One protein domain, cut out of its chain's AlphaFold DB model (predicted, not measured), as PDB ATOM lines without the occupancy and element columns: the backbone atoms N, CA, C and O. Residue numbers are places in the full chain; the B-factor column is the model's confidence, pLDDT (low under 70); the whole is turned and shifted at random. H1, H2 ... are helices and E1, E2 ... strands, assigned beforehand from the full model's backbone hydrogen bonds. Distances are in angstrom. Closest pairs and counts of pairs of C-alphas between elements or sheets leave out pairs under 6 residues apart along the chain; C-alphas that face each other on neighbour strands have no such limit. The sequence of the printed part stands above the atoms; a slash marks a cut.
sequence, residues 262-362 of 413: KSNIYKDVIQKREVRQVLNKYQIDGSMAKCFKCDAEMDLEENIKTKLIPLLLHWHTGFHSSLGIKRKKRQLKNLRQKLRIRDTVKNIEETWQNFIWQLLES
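What this domain is: This is residues 262 to 362 of the 413 residues of an uncharacterized protein of Trachymyrmex septentrionalis (UniProt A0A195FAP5). One helix, H2, runs through the middle, and the other parts surround it: a small three-stranded sheet over one side of H2, H3 folded back beside it on the opposite side, and H1 and H4 crossing it on the two remaining sides. The whole is well filled and rounded, compact with a radius of gyration of the C-alphas of 13.0 A, and spans 31 by 28 by 26 A. The printed part has 101 residues, with four named helices and three named strands in the order H1 E1 E2 E3 H2 H3 H4. The sheet's order is E1, E2, E3, antiparallel throughout, and the class is mostly helix.

How they stand to each other: H1, residues 273 to 279, touches H2, residues 304 to 317, which touches H1 with residues 308 to 312 alone; the closest C-alphas, of Val 278 and Leu 312, are 5.9 A apart, and the lines are only just about perpendicular at 72 degrees. E1, residues 282 to 285, E2, residues 288 to 291, and E3, residues 297 to 299, form a meander, each strand the antiparallel neighbour of the one before. In the hairpin of E1 and E2, N 283 and O 290 are 2.8 A apart, within hydrogen-bond range; in that of E2 and E3, N 289 and O 298 are 2.9 A apart. H2 is on this sheet at a height over the sheet of 10.0 A, two layers with the helix on one face, and runs along the strands, 6 degrees from E2 on the local plane. H2 is the hub, touching three helices. It forms a helical hairpin with H3, residues 325 to 339, a shallow tilt of 8 degrees, opposite ways, with C-alphas 305 and 339 closest at 6.6 A. H4, residues 345 to 362, touches H2 with residues 348 to 355 alone, at a steep tilt of 62 degrees, the same way; C-alphas 310 and 352 are closest at 5.9 A. H3 and H4 are apart. Every O i to N i+4 pair is within hydrogen-bond range in H1, H3 and H4, and 8 of 10 in H2.

Where its parts are: H1 begins at C-alpha 273, (219.764, 145.095, 171.824), and is 10.1 A long. E1, E2 and E3 measure 9.6, 10.0 and 6.9 A. H2 is 19.7 A long and begins at C-alpha 304, (206.268, 151.544, 172.461). H3 is 21.4 A long; H4, the longest helix, is 25.6 A long and ends at C-alpha 362, (190.026, 138.455, 181.245).

The domain as a whole: The two C-alphas farthest apart, of Gln 271 and Glu 361, are 35.1 A apart. The printed part has no cut and no long link. The mean pLDDT of the printed part is 72.0; residues 317 to 329, 331 and 341 to 362 are under 70.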
ATOM      1  N   LYS A 262     203.808 148.513 159.665       89.81
ATOM      2  CA  LYS A 262     203.899 149.239 160.939       89.81
ATOM      3  C   LYS A 262     205.327 149.348 161.508       89.81
ATOM      4  O   LYS A 262     205.500 149.782 162.648       89.81
ATOM      5  N   SER A 263     206.367 149.030 160.727       89.81
ATOM      6  CA  SER A 263     207.781 149.072 161.165       89.81
ATOM      7  C   SER A 263     208.219 150.429 161.747       89.81
ATOM      8  O   SER A 263     209.066 150.488 162.642       89.81
ATOM      9  N   ASN A 264     207.595 151.532 161.316       88.69
ATOM     10  CA  ASN A 264     207.877 152.882 161.815       88.69
ATOM     11  C   ASN A 264     207.714 153.030 163.339       88.69
ATOM     12  O   ASN A 264     208.460 153.801 163.941       88.69
ATOM     13  N   ILE A 265     206.829 152.256 163.979       90.25
ATOM     14  CA  ILE A 265     206.648 152.260 165.444       90.25
ATOM     15  C   ILE A 265     207.944 151.823 166.155       90.25
ATOM     16  O   ILE A 265     208.263 152.287 167.251       90.25
ATOM     17  N   TYR A 266     208.732 150.952 165.523       90.38
ATOM     18  CA  TYR A 266     209.918 150.330 166.111       90.38
ATOM     19  C   TYR A 266     211.224 151.055 165.770       90.38
ATOM     20  O   TYR A 266     212.222 150.867 166.475       90.38
ATOM     21  N   LYS A 267     211.237 151.898 164.728       86.81
ATOM     22  CA  LYS A 267     212.442 152.494 164.118       86.81
ATOM     23  C   LYS A 267     213.400 153.136 165.132       86.81
ATOM     24  O   LYS A 267     214.608 152.913 165.072       86.81
ATOM     25  N   ASP A 268     212.860 153.834 166.129       83.06
ATOM     26  CA  ASP A 268     213.639 154.575 167.135       83.06
ATOM     27  C   ASP A 268     214.171 153.720 168.297       83.06
ATOM     28  O   ASP A 268     214.982 154.173 169.119       83.06
ATOM     29  N   VAL A 269     213.668 152.495 168.442       83.38
ATOM     30  CA  VAL A 269     213.954 151.635 169.598       83.38
ATOM     31  C   VAL A 269     214.626 150.326 169.207       83.38
ATOM     32  O   VAL A 269     215.391 149.791 170.009       83.38
ATOM     33  N   ILE A 270     214.417 149.836 167.983       85.75
ATOM     34  CA  ILE A 270     214.807 148.483 167.581       85.75
ATOM     35  C   ILE A 270     216.313 148.277 167.431       85.75
ATOM     36  O   ILE A 270     216.822 147.169 167.615       85.75
ATOM     37  N   GLN A 271     217.067 149.354 167.207       82.25
ATOM     38  CA  GLN A 271     218.530 149.307 167.185       82.25
ATOM     39  C   GLN A 271     219.127 148.925 168.554       82.25
ATOM     40  O   GLN A 271     220.267 148.465 168.639       82.25
ATOM     41  N   LYS A 272     218.359 149.062 169.644       84.25
ATOM     42  CA  LYS A 272     218.802 148.731 171.001       84.25
ATOM     43  C   LYS A 272     218.627 147.236 171.262       84.25
ATOM     44  O   LYS A 272     217.510 146.724 171.304       84.25
ATOM     45  N   ARG A 273     219.736 146.542 171.533       80.50
ATOM     46  CA  ARG A 273     219.764 145.095 171.824       80.50
ATOM     47  C   ARG A 273     218.747 144.666 172.888       80.50
ATOM     48  O   ARG A 273     218.107 143.634 172.737       80.50
ATOM     49  N   GLU A 274     218.593 145.442 173.954       80.31
ATOM     50  CA  GLU A 274     217.682 145.146 175.066       80.31
ATOM     51  C   GLU A 274     216.217 145.179 174.638       80.31
ATOM     52  O   GLU A 274     215.421 144.399 175.148       80.31
ATOM     53  N   VAL A 275     215.868 146.051 173.691       85.06
ATOM     54  CA  VAL A 275     214.516 146.134 173.133       85.06
ATOM     55  C   VAL A 275     214.231 144.887 172.309       85.06
ATOM     56  O   VAL A 275     213.229 144.220 172.548       85.06
ATOM     57  N   ARG A 276     215.164 144.495 171.429       85.44
ATOM     58  CA  ARG A 276     215.054 143.244 170.658       85.44
ATOM     59  C   ARG A 276     214.894 142.026 171.560       85.44
ATOM     60  O   ARG A 276     214.062 141.172 171.303       85.44
ATOM     61  N   GLN A 277     215.643 141.969 172.661       83.25
ATOM     62  CA  GLN A 277     215.527 140.889 173.646       83.25
ATOM     63  C   GLN A 277     214.161 140.823 174.339       83.25
ATOM     64  O   GLN A 277     213.792 139.755 174.823       83.25
ATOM     65  N   VAL A 278     213.443 141.944 174.449       86.69
ATOM     66  CA  VAL A 278     212.065 141.958 174.955       86.69
ATOM     67  C   VAL A 278     211.110 141.497 173.864       86.69
ATOM     68  O   VAL A 278     210.362 140.558 174.097       86.69
ATOM     69  N   LEU A 279     211.167 142.110 172.680       89.12
ATOM     70  CA  LEU A 279     210.212 141.855 171.597       89.12
ATOM     71  C   LEU A 279     210.321 140.433 171.031       89.12
ATOM     72  O   LEU A 279     209.300 139.803 170.798       89.12
ATOM     73  N   ASN A 280     211.526 139.860 170.938       87.12
ATOM     74  CA  ASN A 280     211.737 138.478 170.480       87.12
ATOM     75  C   ASN A 280     211.145 137.409 171.418       87.12
ATOM     76  O   ASN A 280     211.255 136.225 171.128       87.12
ATOM     77  N   LYS A 281     210.559 137.788 172.558       85.38
ATOM     78  CA  LYS A 281     209.840 136.866 173.452       85.38
ATOM     79  C   LYS A 281     208.345 136.763 173.133       85.38
ATOM     80  O   LYS A 281     207.653 135.951 173.740       85.38
ATOM     81  N   TYR A 282     207.857 137.606 172.232       88.75
ATOM     82  CA  TYR A 282     206.454 137.740 171.858       88.75
ATOM     83  C   TYR A 282     206.306 137.533 170.354       88.75
ATOM     84  O   TYR A 282     207.250 137.783 169.607       88.75
ATOM     85  N   GLN A 283     205.134 137.096 169.902       90.56
ATOM     86  CA  GLN A 283     204.781 137.142 168.489       90.56
ATOM     87  C   GLN A 283     204.372 138.565 168.149       90.56
ATOM     88  O   GLN A 283     203.482 139.110 168.801       90.56
ATOM     89  N   ILE A 284     205.017 139.160 167.155       91.38
ATOM     90  CA  ILE A 284     204.680 140.495 166.680       91.38
ATOM     91  C   ILE A 284     203.831 140.360 165.416       91.38
ATOM     92  O   ILE A 284     204.174 139.603 164.506       91.38
ATOM     93  N   ASP A 285     202.722 141.089 165.381       89.25
ATOM     94  CA  ASP A 285     201.842 141.214 164.222       89.25
ATOM     95  C   ASP A 285     201.479 142.694 164.051       89.25
ATOM     96  O   ASP A 285     200.647 143.239 164.784       89.25
ATOM     97  N   GLY A 286     202.199 143.399 163.174       88.62
ATOM     98  CA  GLY A 286     202.154 144.854 163.084       88.62
ATOM     99  C   GLY A 286     202.531 145.532 164.408       88.62
ATOM    100  O   GLY A 286     203.701 145.584 164.791       88.62
ATOM    101  N   SER A 287     201.539 146.088 165.104       90.69
ATOM    102  CA  SER A 287     201.708 146.751 166.405       90.69
ATOM    103  C   SER A 287     201.375 145.851 167.596       90.69
ATOM    104  O   SER A 287     201.694 146.210 168.726       90.69
ATOM    105  N   MET A 288     200.774 144.681 167.373       91.81
ATOM    106  CA  MET A 288     200.345 143.786 168.445       91.81
ATOM    107  C   MET A 288     201.475 142.853 168.870       91.81
ATOM    108  O   MET A 288     202.062 142.162 168.040       91.81
ATOM    109  N   ALA A 289     201.744 142.791 170.174       91.19
ATOM    110  CA  ALA A 289     202.629 141.808 170.786       91.19
ATOM    111  C   ALA A 289     201.811 140.762 171.552       91.19
ATOM    112  O   ALA A 289     201.169 141.095 172.547       91.19
ATOM    113  N   LYS A 290     201.869 139.502 171.115       89.94
ATOM    114  CA  LYS A 290     201.142 138.372 171.713       89.94
ATOM    115  C   LYS A 290     202.089 137.437 172.451       89.94
ATOM    116  O   LYS A 290     203.176 137.128 171.956       89.94
ATOM    117  N   CYS A 291     201.721 136.999 173.650       85.88
ATOM    118  CA  CYS A 291     202.515 136.015 174.375       85.88
ATOM    119  C   CYS A 291     202.201 134.592 173.895       85.88
ATOM    120  O   CYS A 291     201.050 134.222 173.742       85.88
ATOM    121  N   PHE A 292     203.223 133.752 173.722       75.88
ATOM    122  CA  PHE A 292     203.029 132.339 173.359       75.88
ATOM    123  C   PHE A 292     202.564 131.451 174.517       75.88
ATOM    124  O   PHE A 292     202.257 130.283 174.311       75.88
ATOM    125  N   LYS A 293     202.630 131.956 175.752       73.62
ATOM    126  CA  LYS A 293     202.422 131.156 176.968       73.62
ATOM    127  C   LYS A 293     201.138 131.500 177.715       73.62
ATOM    128  O   LYS A 293     200.751 130.752 178.605       73.62
ATOM    129  N   CYS A 294     200.513 132.619 177.381       78.69
ATOM    130  CA  CYS A 294     199.244 133.069 177.929       78.69
ATOM    131  C   CYS A 294     198.555 133.963 176.898       78.69
ATOM    132  O   CYS A 294     199.215 134.497 176.010       78.69
ATOM    133  N   ASP A 295     197.263 134.214 177.080       76.94
ATOM    134  CA  ASP A 295     196.460 135.045 176.170       76.94
ATOM    135  C   ASP A 295     196.731 136.556 176.324       76.94
ATOM    136  O   ASP A 295     195.924 137.399 175.937       76.94
ATOM    137  N   ALA A 296     197.870 136.922 176.919       79.56
ATOM    138  CA  ALA A 296     198.272 138.306 177.074       79.56
ATOM    139  C   ALA A 296     198.666 138.895 175.718       79.56
ATOM    140  O   ALA A 296     199.650 138.473 175.099       79.56
ATOM    141  N   GLU A 297     197.951 139.936 175.312       86.88
ATOM    142  CA  GLU A 297     198.261 140.728 174.129       86.88
ATOM    143  C   GLU A 297     198.428 142.200 174.512       86.88
ATOM    144  O   GLU A 297     197.813 142.695 175.458       86.88
ATOM    145  N   MET A 298     199.298 142.911 173.801       86.75
ATOM    146  CA  MET A 298     199.535 144.332 174.031       86.75
ATOM    147  C   MET A 298     199.782 145.051 172.712       86.75
ATOM    148  O   MET A 298     200.734 144.733 172.002       86.75
ATOM    149  N   ASP A 299     198.963 146.054 172.418       89.81
ATOM    150  CA  ASP A 299     199.193 146.959 171.292       89.81
ATOM    151  C   ASP A 299     200.324 147.941 171.611       89.81
ATOM    152  O   ASP A 299     200.315 148.558 172.674       89.81
ATOM    153  N   LEU A 300     201.286 148.121 170.710       89.12
ATOM    154  CA  LEU A 300     202.486 148.938 170.890       89.12
ATOM    155  C   LEU A 300     202.430 150.311 170.203       89.12
ATOM    156  O   LEU A 300     203.352 151.104 170.403       89.12
ATOM    157  N   GLU A 301     201.371 150.611 169.448       84.81
ATOM    158  CA  GLU A 301     201.299 151.762 168.533       84.81
ATOM    159  C   GLU A 301     201.443 153.128 169.216       84.81
ATOM    160  O   GLU A 301     202.299 153.923 168.835       84.81
ATOM    161  N   GLU A 302     200.684 153.384 170.281       75.75
ATOM    162  CA  GLU A 302     200.634 154.722 170.889       75.75
ATOM    163  C   GLU A 302     201.892 155.113 171.686       75.75
ATOM    164  O   GLU A 302     202.208 156.298 171.801       75.75
ATOM    165  N   ASN A 303     202.621 154.151 172.272       78.44
ATOM    166  CA  ASN A 303     203.836 154.451 173.042       78.44
ATOM    167  C   ASN A 303     204.691 153.207 173.327       78.44
ATOM    168  O   ASN A 303     204.748 152.693 174.450       78.44
ATOM    169  N   ILE A 304     205.417 152.731 172.317       82.62
ATOM    170  CA  ILE A 304     206.268 151.544 172.461       82.62
ATOM    171  C   ILE A 304     207.274 151.657 173.622       82.62
ATOM    172  O   ILE A 304     207.520 150.687 174.338       82.62
ATOM    173  N   LYS A 305     207.839 152.848 173.872       82.00
ATOM    174  CA  LYS A 305     208.871 153.048 174.906       82.00
ATOM    175  C   LYS A 305     208.336 152.759 176.305       82.00
ATOM    176  O   LYS A 305     209.038 152.128 177.095       82.00
ATOM    177  N   THR A 306     207.118 153.200 176.615       78.56
ATOM    178  CA  THR A 306     206.505 152.937 177.923       78.56
ATOM    179  C   THR A 306     206.001 151.502 178.026       78.56
ATOM    180  O   THR A 306     206.159 150.907 179.089       78.56
ATOM    181  N   LYS A 307     205.501 150.915 176.928       83.81
ATOM    182  CA  LYS A 307     204.937 149.552 176.870       83.81
ATOM    183  C   LYS A 307     205.979 148.419 176.896       83.81
ATOM    184  O   LYS A 307     205.695 147.320 177.370       83.81
ATOM    185  N   LEU A 308     207.233 148.695 176.535       83.88
ATOM    186  CA  LEU A 308     208.339 147.733 176.668       83.88
ATOM    187  C   LEU A 308     208.623 147.312 178.120       83.88
ATOM    188  O   LEU A 308     209.086 146.195 178.358       83.88
ATOM    189  N   ILE A 309     208.372 148.190 179.099       80.38
ATOM    190  CA  ILE A 309     208.567 147.863 180.516       80.38
ATOM    191  C   ILE A 309     207.503 146.865 181.007       80.38
ATOM    192  O   ILE A 309     207.908 145.836 181.550       80.38
ATOM    193  N   PRO A 310     206.190 147.104 180.807       78.88
ATOM    194  CA  PRO A 310     205.144 146.115 181.036       78.88
ATOM    195  C   PRO A 310     205.422 144.766 180.375       78.88
ATOM    196  O   PRO A 310     205.337 143.758 181.065       78.88
ATOM    197  N   LEU A 311     205.854 144.726 179.107       84.25
ATOM    198  CA  LEU A 311     206.231 143.467 178.448       84.25
ATOM    199  C   LEU A 311     207.395 142.760 179.161       84.25
ATOM    200  O   LEU A 311     207.336 141.569 179.464       84.25
ATOM    201  N   LEU A 312     208.465 143.489 179.491       82.38
ATOM    202  CA  LEU A 312     209.590 142.906 180.224       82.38
ATOM    203  C   LEU A 312     209.150 142.368 181.596       82.38
ATOM    204  O   LEU A 312     209.586 141.287 181.999       82.38
ATOM    205  N   LEU A 313     208.308 143.115 182.314       76.50
ATOM    206  CA  LEU A 313     207.775 142.710 183.611       76.50
ATOM    207  C   LEU A 313     206.876 141.488 183.480       76.50
ATOM    208  O   LEU A 313     207.132 140.525 184.190       76.50
ATOM    209  N   HIS A 314     205.927 141.483 182.543       80.88
ATOM    210  CA  HIS A 314     205.051 140.350 182.245       80.88
ATOM    211  C   HIS A 314     205.855 139.064 182.063       80.88
ATOM    212  O   HIS A 314     205.630 138.080 182.763       80.88
ATOM    213  N   TRP A 315     206.884 139.099 181.215       76.75
ATOM    214  CA  TRP A 315     207.746 137.939 181.007       76.75
ATOM    215  C   TRP A 315     208.469 137.472 182.286       76.75
ATOM    216  O   TRP A 315     208.804 136.298 182.440       76.75
ATOM    217  N   HIS A 316     208.761 138.385 183.213       72.44
ATOM    218  CA  HIS A 316     209.453 138.072 184.462       72.44
ATOM    219  C   HIS A 316     208.531 137.708 185.632       72.44
ATOM    220  O   HIS A 316     209.004 137.014 186.539       72.44
ATOM    221  N   THR A 317     207.293 138.201 185.662       65.19
ATOM    222  CA  THR A 317     206.311 137.975 186.736       65.19
ATOM    223  C   THR A 317     205.376 136.819 186.413       65.19
ATOM    224  O   THR A 317     205.039 136.068 187.317       65.19
ATOM    225  N   GLY A 318     205.037 136.609 185.140       54.28
ATOM    226  CA  GLY A 318     204.149 135.543 184.674       54.28
ATOM    227  C   GLY A 318     204.780 134.149 184.651       54.28
ATOM    228  O   GLY A 318     204.555 133.413 183.713       54.28
ATOM    229  N   PHE A 319     205.585 133.750 185.641       52.56
ATOM    230  CA  PHE A 319     206.117 132.374 185.753       52.56
ATOM    231  C   PHE A 319     207.163 131.936 184.696       52.56
ATOM    232  O   PHE A 319     207.549 130.771 184.658       52.56
ATOM    233  N   HIS A 320     207.696 132.834 183.854       50.44
ATOM    234  CA  HIS A 320     208.508 132.434 182.683       50.44
ATOM    235  C   HIS A 320     210.027 132.661 182.784       50.44
ATOM    236  O   HIS A 320     210.750 132.405 181.818       50.44
ATOM    237  N   SER A 321     210.557 133.115 183.930       52.69
ATOM    238  CA  SER A 321     212.012 133.241 184.119       52.69
ATOM    239  C   SER A 321     212.481 132.762 185.497       52.69
ATOM    240  O   SER A 321     212.073 133.337 186.508       52.69
ATOM    241  N   SER A 322     213.447 131.836 185.525       50.75
ATOM    242  CA  SER A 322     214.194 131.391 186.722       50.75
ATOM    243  C   SER A 322     215.196 132.432 187.250       50.75
ATOM    244  O   SER A 322     216.014 132.160 188.127       50.75
ATOM    245  N   LEU A 323     215.176 133.652 186.704       54.72
ATOM    246  CA  LEU A 323     216.144 134.689 187.033       54.72
ATOM    247  C   LEU A 323     215.907 135.225 188.449       54.72
ATOM    248  O   LEU A 323     214.818 135.695 188.779       54.72
ATOM    249  N   GLY A 324     216.960 135.236 189.267       50.59
ATOM    250  CA  GLY A 324     216.920 135.835 190.599       50.59
ATOM    251  C   GLY A 324     216.571 137.332 190.573       50.59
ATOM    252  O   GLY A 324     216.906 138.059 189.630       50.59
ATOM    253  N   ILE A 325     215.943 137.814 191.650       56.06
ATOM    254  CA  ILE A 325     215.423 139.190 191.814       56.06
ATOM    255  C   ILE A 325     216.469 140.265 191.456       56.06
ATOM    256  O   ILE A 325     216.145 141.267 190.814       56.06
ATOM    257  N   LYS A 326     217.747 140.045 191.801       54.25
ATOM    258  CA  LYS A 326     218.856 140.965 191.482       54.25
ATOM    259  C   LYS A 326     219.052 141.156 189.967       54.25
ATOM    260  O   LYS A 326     219.281 142.277 189.512       54.25
ATOM    261  N   ARG A 327     218.930 140.086 189.173       60.62
ATOM    262  CA  ARG A 327     219.131 140.116 187.713       60.62
ATOM    263  C   ARG A 327     217.956 140.783 186.994       60.62
ATOM    264  O   ARG A 327     218.194 141.596 186.104       60.62
ATOM    265  N   LYS A 328     216.724 140.542 187.462       64.31
ATOM    266  CA  LYS A 328     215.507 141.235 186.998       64.31
ATOM    267  C   LYS A 328     215.612 142.752 187.206       64.31
ATOM    268  O   LYS A 328     215.443 143.523 186.263       64.31
ATOM    269  N   LYS A 329     216.002 143.188 188.415       65.94
ATOM    270  CA  LYS A 329     216.220 144.616 188.728       65.94
ATOM    271  C   LYS A 329     217.276 145.260 187.821       65.94
ATOM    272  O   LYS A 329     217.087 146.390 187.373       65.94
ATOM    273  N   ARG A 330     218.363 144.545 187.503       70.62
ATOM    274  CA  ARG A 330     219.418 145.039 186.598       70.62
ATOM    275  C   ARG A 330     218.925 145.207 185.159       70.62
ATOM    276  O   ARG A 330     219.197 146.242 184.559       70.62
ATOM    277  N   GLN A 331     218.188 144.235 184.615       69.81
ATOM    278  CA  GLN A 331     217.623 144.335 183.261       69.81
ATOM    279  C   GLN A 331     216.632 145.497 183.144       69.81
ATOM    280  O   GLN A 331     216.716 146.274 182.196       69.81
ATOM    281  N   LEU A 332     215.773 145.677 184.149       70.62
ATOM    282  CA  LEU A 332     214.837 146.798 184.209       70.62
ATOM    283  C   LEU A 332     215.563 148.153 184.262       70.62
ATOM    284  O   LEU A 332     215.212 149.069 183.518       70.62
ATOM    285  N   LYS A 333     216.598 148.277 185.107       71.81
ATOM    286  CA  LYS A 333     217.415 149.499 185.203       71.81
ATOM    287  C   LYS A 333     218.102 149.819 183.871       71.81
ATOM    288  O   LYS A 333     218.036 150.959 183.416       71.81
ATOM    289  N   ASN A 334     218.692 148.812 183.222       76.75
ATOM    290  CA  ASN A 334     219.361 148.970 181.930       76.75
ATOM    291  C   ASN A 334     218.390 149.401 180.820       76.75
ATOM    292  O   ASN A 334     218.699 150.326 180.069       76.75
ATOM    293  N   LEU A 335     217.215 148.766 180.726       76.56
ATOM    294  CA  LEU A 335     216.210 149.108 179.716       76.56
ATOM    295  C   LEU A 335     215.717 150.551 179.899       76.56
ATOM    296  O   LEU A 335     215.712 151.321 178.940       76.56
ATOM    297  N   ARG A 336     215.396 150.957 181.136       71.94
ATOM    298  CA  ARG A 336     214.979 152.335 181.460       71.94
ATOM    299  C   ARG A 336     216.025 153.369 181.063       71.94
ATOM    300  O   ARG A 336     215.697 154.348 180.393       71.94
ATOM    301  N   GLN A 337     217.285 153.128 181.431       76.31
ATOM    302  CA  GLN A 337     218.391 154.027 181.103       76.31
ATOM    303  C   GLN A 337     218.541 154.185 179.585       76.31
ATOM    304  O   GLN A 337     218.635 155.304 179.083       76.31
ATOM    305  N   LYS A 338     218.495 153.077 178.835       75.25
ATOM    306  CA  LYS A 338     218.615 153.103 177.371       75.25
ATOM    307  C   LYS A 338     217.418 153.736 176.672       75.25
ATOM    308  O   LYS A 338     217.577 154.290 175.583       75.25
ATOM    309  N   LEU A 339     216.230 153.684 177.267       74.81
ATOM    310  CA  LEU A 339     215.034 154.348 176.746       74.81
ATOM    311  C   LEU A 339     214.912 155.820 177.182       74.81
ATOM    312  O   LEU A 339     214.026 156.504 176.680       74.81
ATOM    313  N   ARG A 340     215.820 156.327 178.037       72.19
ATOM    314  CA  ARG A 340     215.818 157.701 178.588       72.19
ATOM    315  C   ARG A 340     214.496 158.087 179.275       72.19
ATOM    316  O   ARG A 340     214.074 159.237 179.222       72.19
ATOM    317  N   ILE A 341     213.851 157.130 179.939       65.44
ATOM    318  CA  ILE A 341     212.605 157.365 180.683       65.44
ATOM    319  C   ILE A 341     212.974 157.986 182.046       65.44
ATOM    320  O   ILE A 341     213.539 157.288 182.890       65.44
ATOM    321  N   ARG A 342     212.718 159.292 182.250       50.75
ATOM    322  CA  ARG A 342     212.873 159.979 183.556       50.75
ATOM    323  C   ARG A 342     211.715 159.627 184.502       50.75
ATOM    324  O   ARG A 342     210.625 159.286 184.048       50.75
ATOM    325  N   ASP A 343     211.997 159.682 185.805       47.59
ATOM    326  CA  ASP A 343     211.183 159.194 186.927       47.59
ATOM    327  C   ASP A 343     209.661 159.317 186.754       47.59
ATOM    328  O   ASP A 343     209.044 160.343 187.008       47.59
ATOM    329  N   THR A 344     209.048 158.194 186.385       47.97
ATOM    330  CA  THR A 344     207.603 157.928 186.456       47.97
ATOM    331  C   THR A 344     207.394 156.567 187.118       47.97
ATOM    332  O   THR A 344     206.704 155.688 186.613       47.97
ATOM    333  N   VAL A 345     208.044 156.349 188.267       43.09
ATOM    334  CA  VAL A 345     207.923 155.090 189.029       43.09
ATOM    335  C   VAL A 345     206.460 154.817 189.405       43.09
ATOM    336  O   VAL A 345     206.017 153.683 189.264       43.09
ATOM    337  N   LYS A 346     205.697 155.866 189.754       45.47
ATOM    338  CA  LYS A 346     204.257 155.792 190.055       45.47
ATOM    339  C   LYS A 346     203.420 155.320 188.864       45.47
ATOM    340  O   LYS A 346     202.671 154.363 188.989       45.47
ATOM    341  N   ASN A 347     203.627 155.932 187.698       52.09
ATOM    342  CA  ASN A 347     202.823 155.646 186.511       52.09
ATOM    343  C   ASN A 347     203.110 154.236 185.961       52.09
ATOM    344  O   ASN A 347     202.223 153.575 185.445       52.09
ATOM    345  N   ILE A 348     204.342 153.732 186.110       49.22
ATOM    346  CA  ILE A 348     204.733 152.384 185.656       49.22
ATOM    347  C   ILE A 348     204.202 151.287 186.593       49.22
ATOM    348  O   ILE A 348     203.802 150.232 186.106       49.22
ATOM    349  N   GLU A 349     204.192 151.511 187.913       46.03
ATOM    350  CA  GLU A 349     203.521 150.609 188.863       46.03
ATOM    351  C   GLU A 349     202.009 150.592 188.636       46.03
ATOM    352  O   GLU A 349     201.432 149.511 188.620       46.03
ATOM    353  N   GLU A 350     201.387 151.746 188.379       51.34
ATOM    354  CA  GLU A 350     199.968 151.842 188.008       51.34
ATOM    355  C   GLU A 350     199.685 151.154 186.666       51.34
ATOM    356  O   GLU A 350     198.740 150.381 186.570       51.34
ATOM    357  N   THR A 351     200.546 151.322 185.655       52.62
ATOM    358  CA  THR A 351     200.411 150.629 184.357       52.62
ATOM    359  C   THR A 351     200.558 149.113 184.516       52.62
ATOM    360  O   THR A 351     199.827 148.354 183.889       52.62
ATOM    361  N   TRP A 352     201.482 148.648 185.365       47.53
ATOM    362  CA  TRP A 352     201.640 147.223 185.662       47.53
ATOM    363  C   TRP A 352     200.468 146.676 186.483       47.53
ATOM    364  O   TRP A 352     199.975 145.599 186.162       47.53
ATOM    365  N   GLN A 353     199.987 147.407 187.493       51.31
ATOM    366  CA  GLN A 353     198.809 147.004 188.262       51.31
ATOM    367  C   GLN A 353     197.566 146.944 187.380       51.31
ATOM    368  O   GLN A 353     196.864 145.944 187.442       51.31
ATOM    369  N   ASN A 354     197.349 147.932 186.508       54.59
ATOM    370  CA  ASN A 354     196.244 147.939 185.550       54.59
ATOM    371  C   ASN A 354     196.359 146.791 184.540       54.59
ATOM    372  O   ASN A 354     195.366 146.134 184.261       54.59
ATOM    373  N   PHE A 355     197.564 146.495 184.045       49.75
ATOM    374  CA  PHE A 355     197.796 145.368 183.139       49.75
ATOM    375  C   PHE A 355     197.561 144.007 183.817       49.75
ATOM    376  O   PHE A 355     196.936 143.134 183.227       49.75
ATOM    377  N   ILE A 356     198.008 143.822 185.067       51.53
ATOM    378  CA  ILE A 356     197.699 142.613 185.852       51.53
ATOM    379  C   ILE A 356     196.196 142.501 186.125       51.53
ATOM    380  O   ILE A 356     195.660 141.397 186.082       51.53
ATOM    381  N   TRP A 357     195.517 143.619 186.387       53.34
ATOM    382  CA  TRP A 357     194.071 143.641 186.603       53.34
ATOM    383  C   TRP A 357     193.288 143.269 185.347       53.34
ATOM    384  O   TRP A 357     192.458 142.372 185.420       53.34
ATOM    385  N   GLN A 358     193.643 143.829 184.189       51.12
ATOM    386  CA  GLN A 358     193.072 143.429 182.898       51.12
ATOM    387  C   GLN A 358     193.311 141.943 182.595       51.12
ATOM    388  O   GLN A 358     192.422 141.268 182.082       51.12
ATOM    389  N   LEU A 359     194.485 141.405 182.953       47.47
ATOM    390  CA  LEU A 359     194.774 139.978 182.794       47.47
ATOM    391  C   LEU A 359     193.867 139.102 183.670       47.47
ATOM    392  O   LEU A 359     193.369 138.081 183.205       47.47
ATOM    393  N   LEU A 360     193.665 139.491 184.931       48.00
ATOM    394  CA  LEU A 360     192.849 138.740 185.887       48.00
ATOM    395  C   LEU A 360     191.350 138.832 185.562       48.00
ATOM    396  O   LEU A 360     190.672 137.810 185.607       48.00
ATOM    397  N   GLU A 361     190.860 139.999 185.140       47.72
ATOM    398  CA  GLU A 361     189.479 140.182 184.665       47.72
ATOM    399  C   GLU A 361     189.204 139.345 183.401       47.72
ATOM    400  O   GLU A 361     188.177 138.672 183.313       47.72
ATOM    401  N   SER A 362     190.160 139.273 182.464       41.31
ATOM    402  CA  SER A 362     190.026 138.455 181.245       41.31
ATOM    403  C   SER A 362     190.005 136.935 181.494       41.31
ATOM    404  O   SER A 362     189.495 136.184 180.659       41.31
TER     405      SER A 362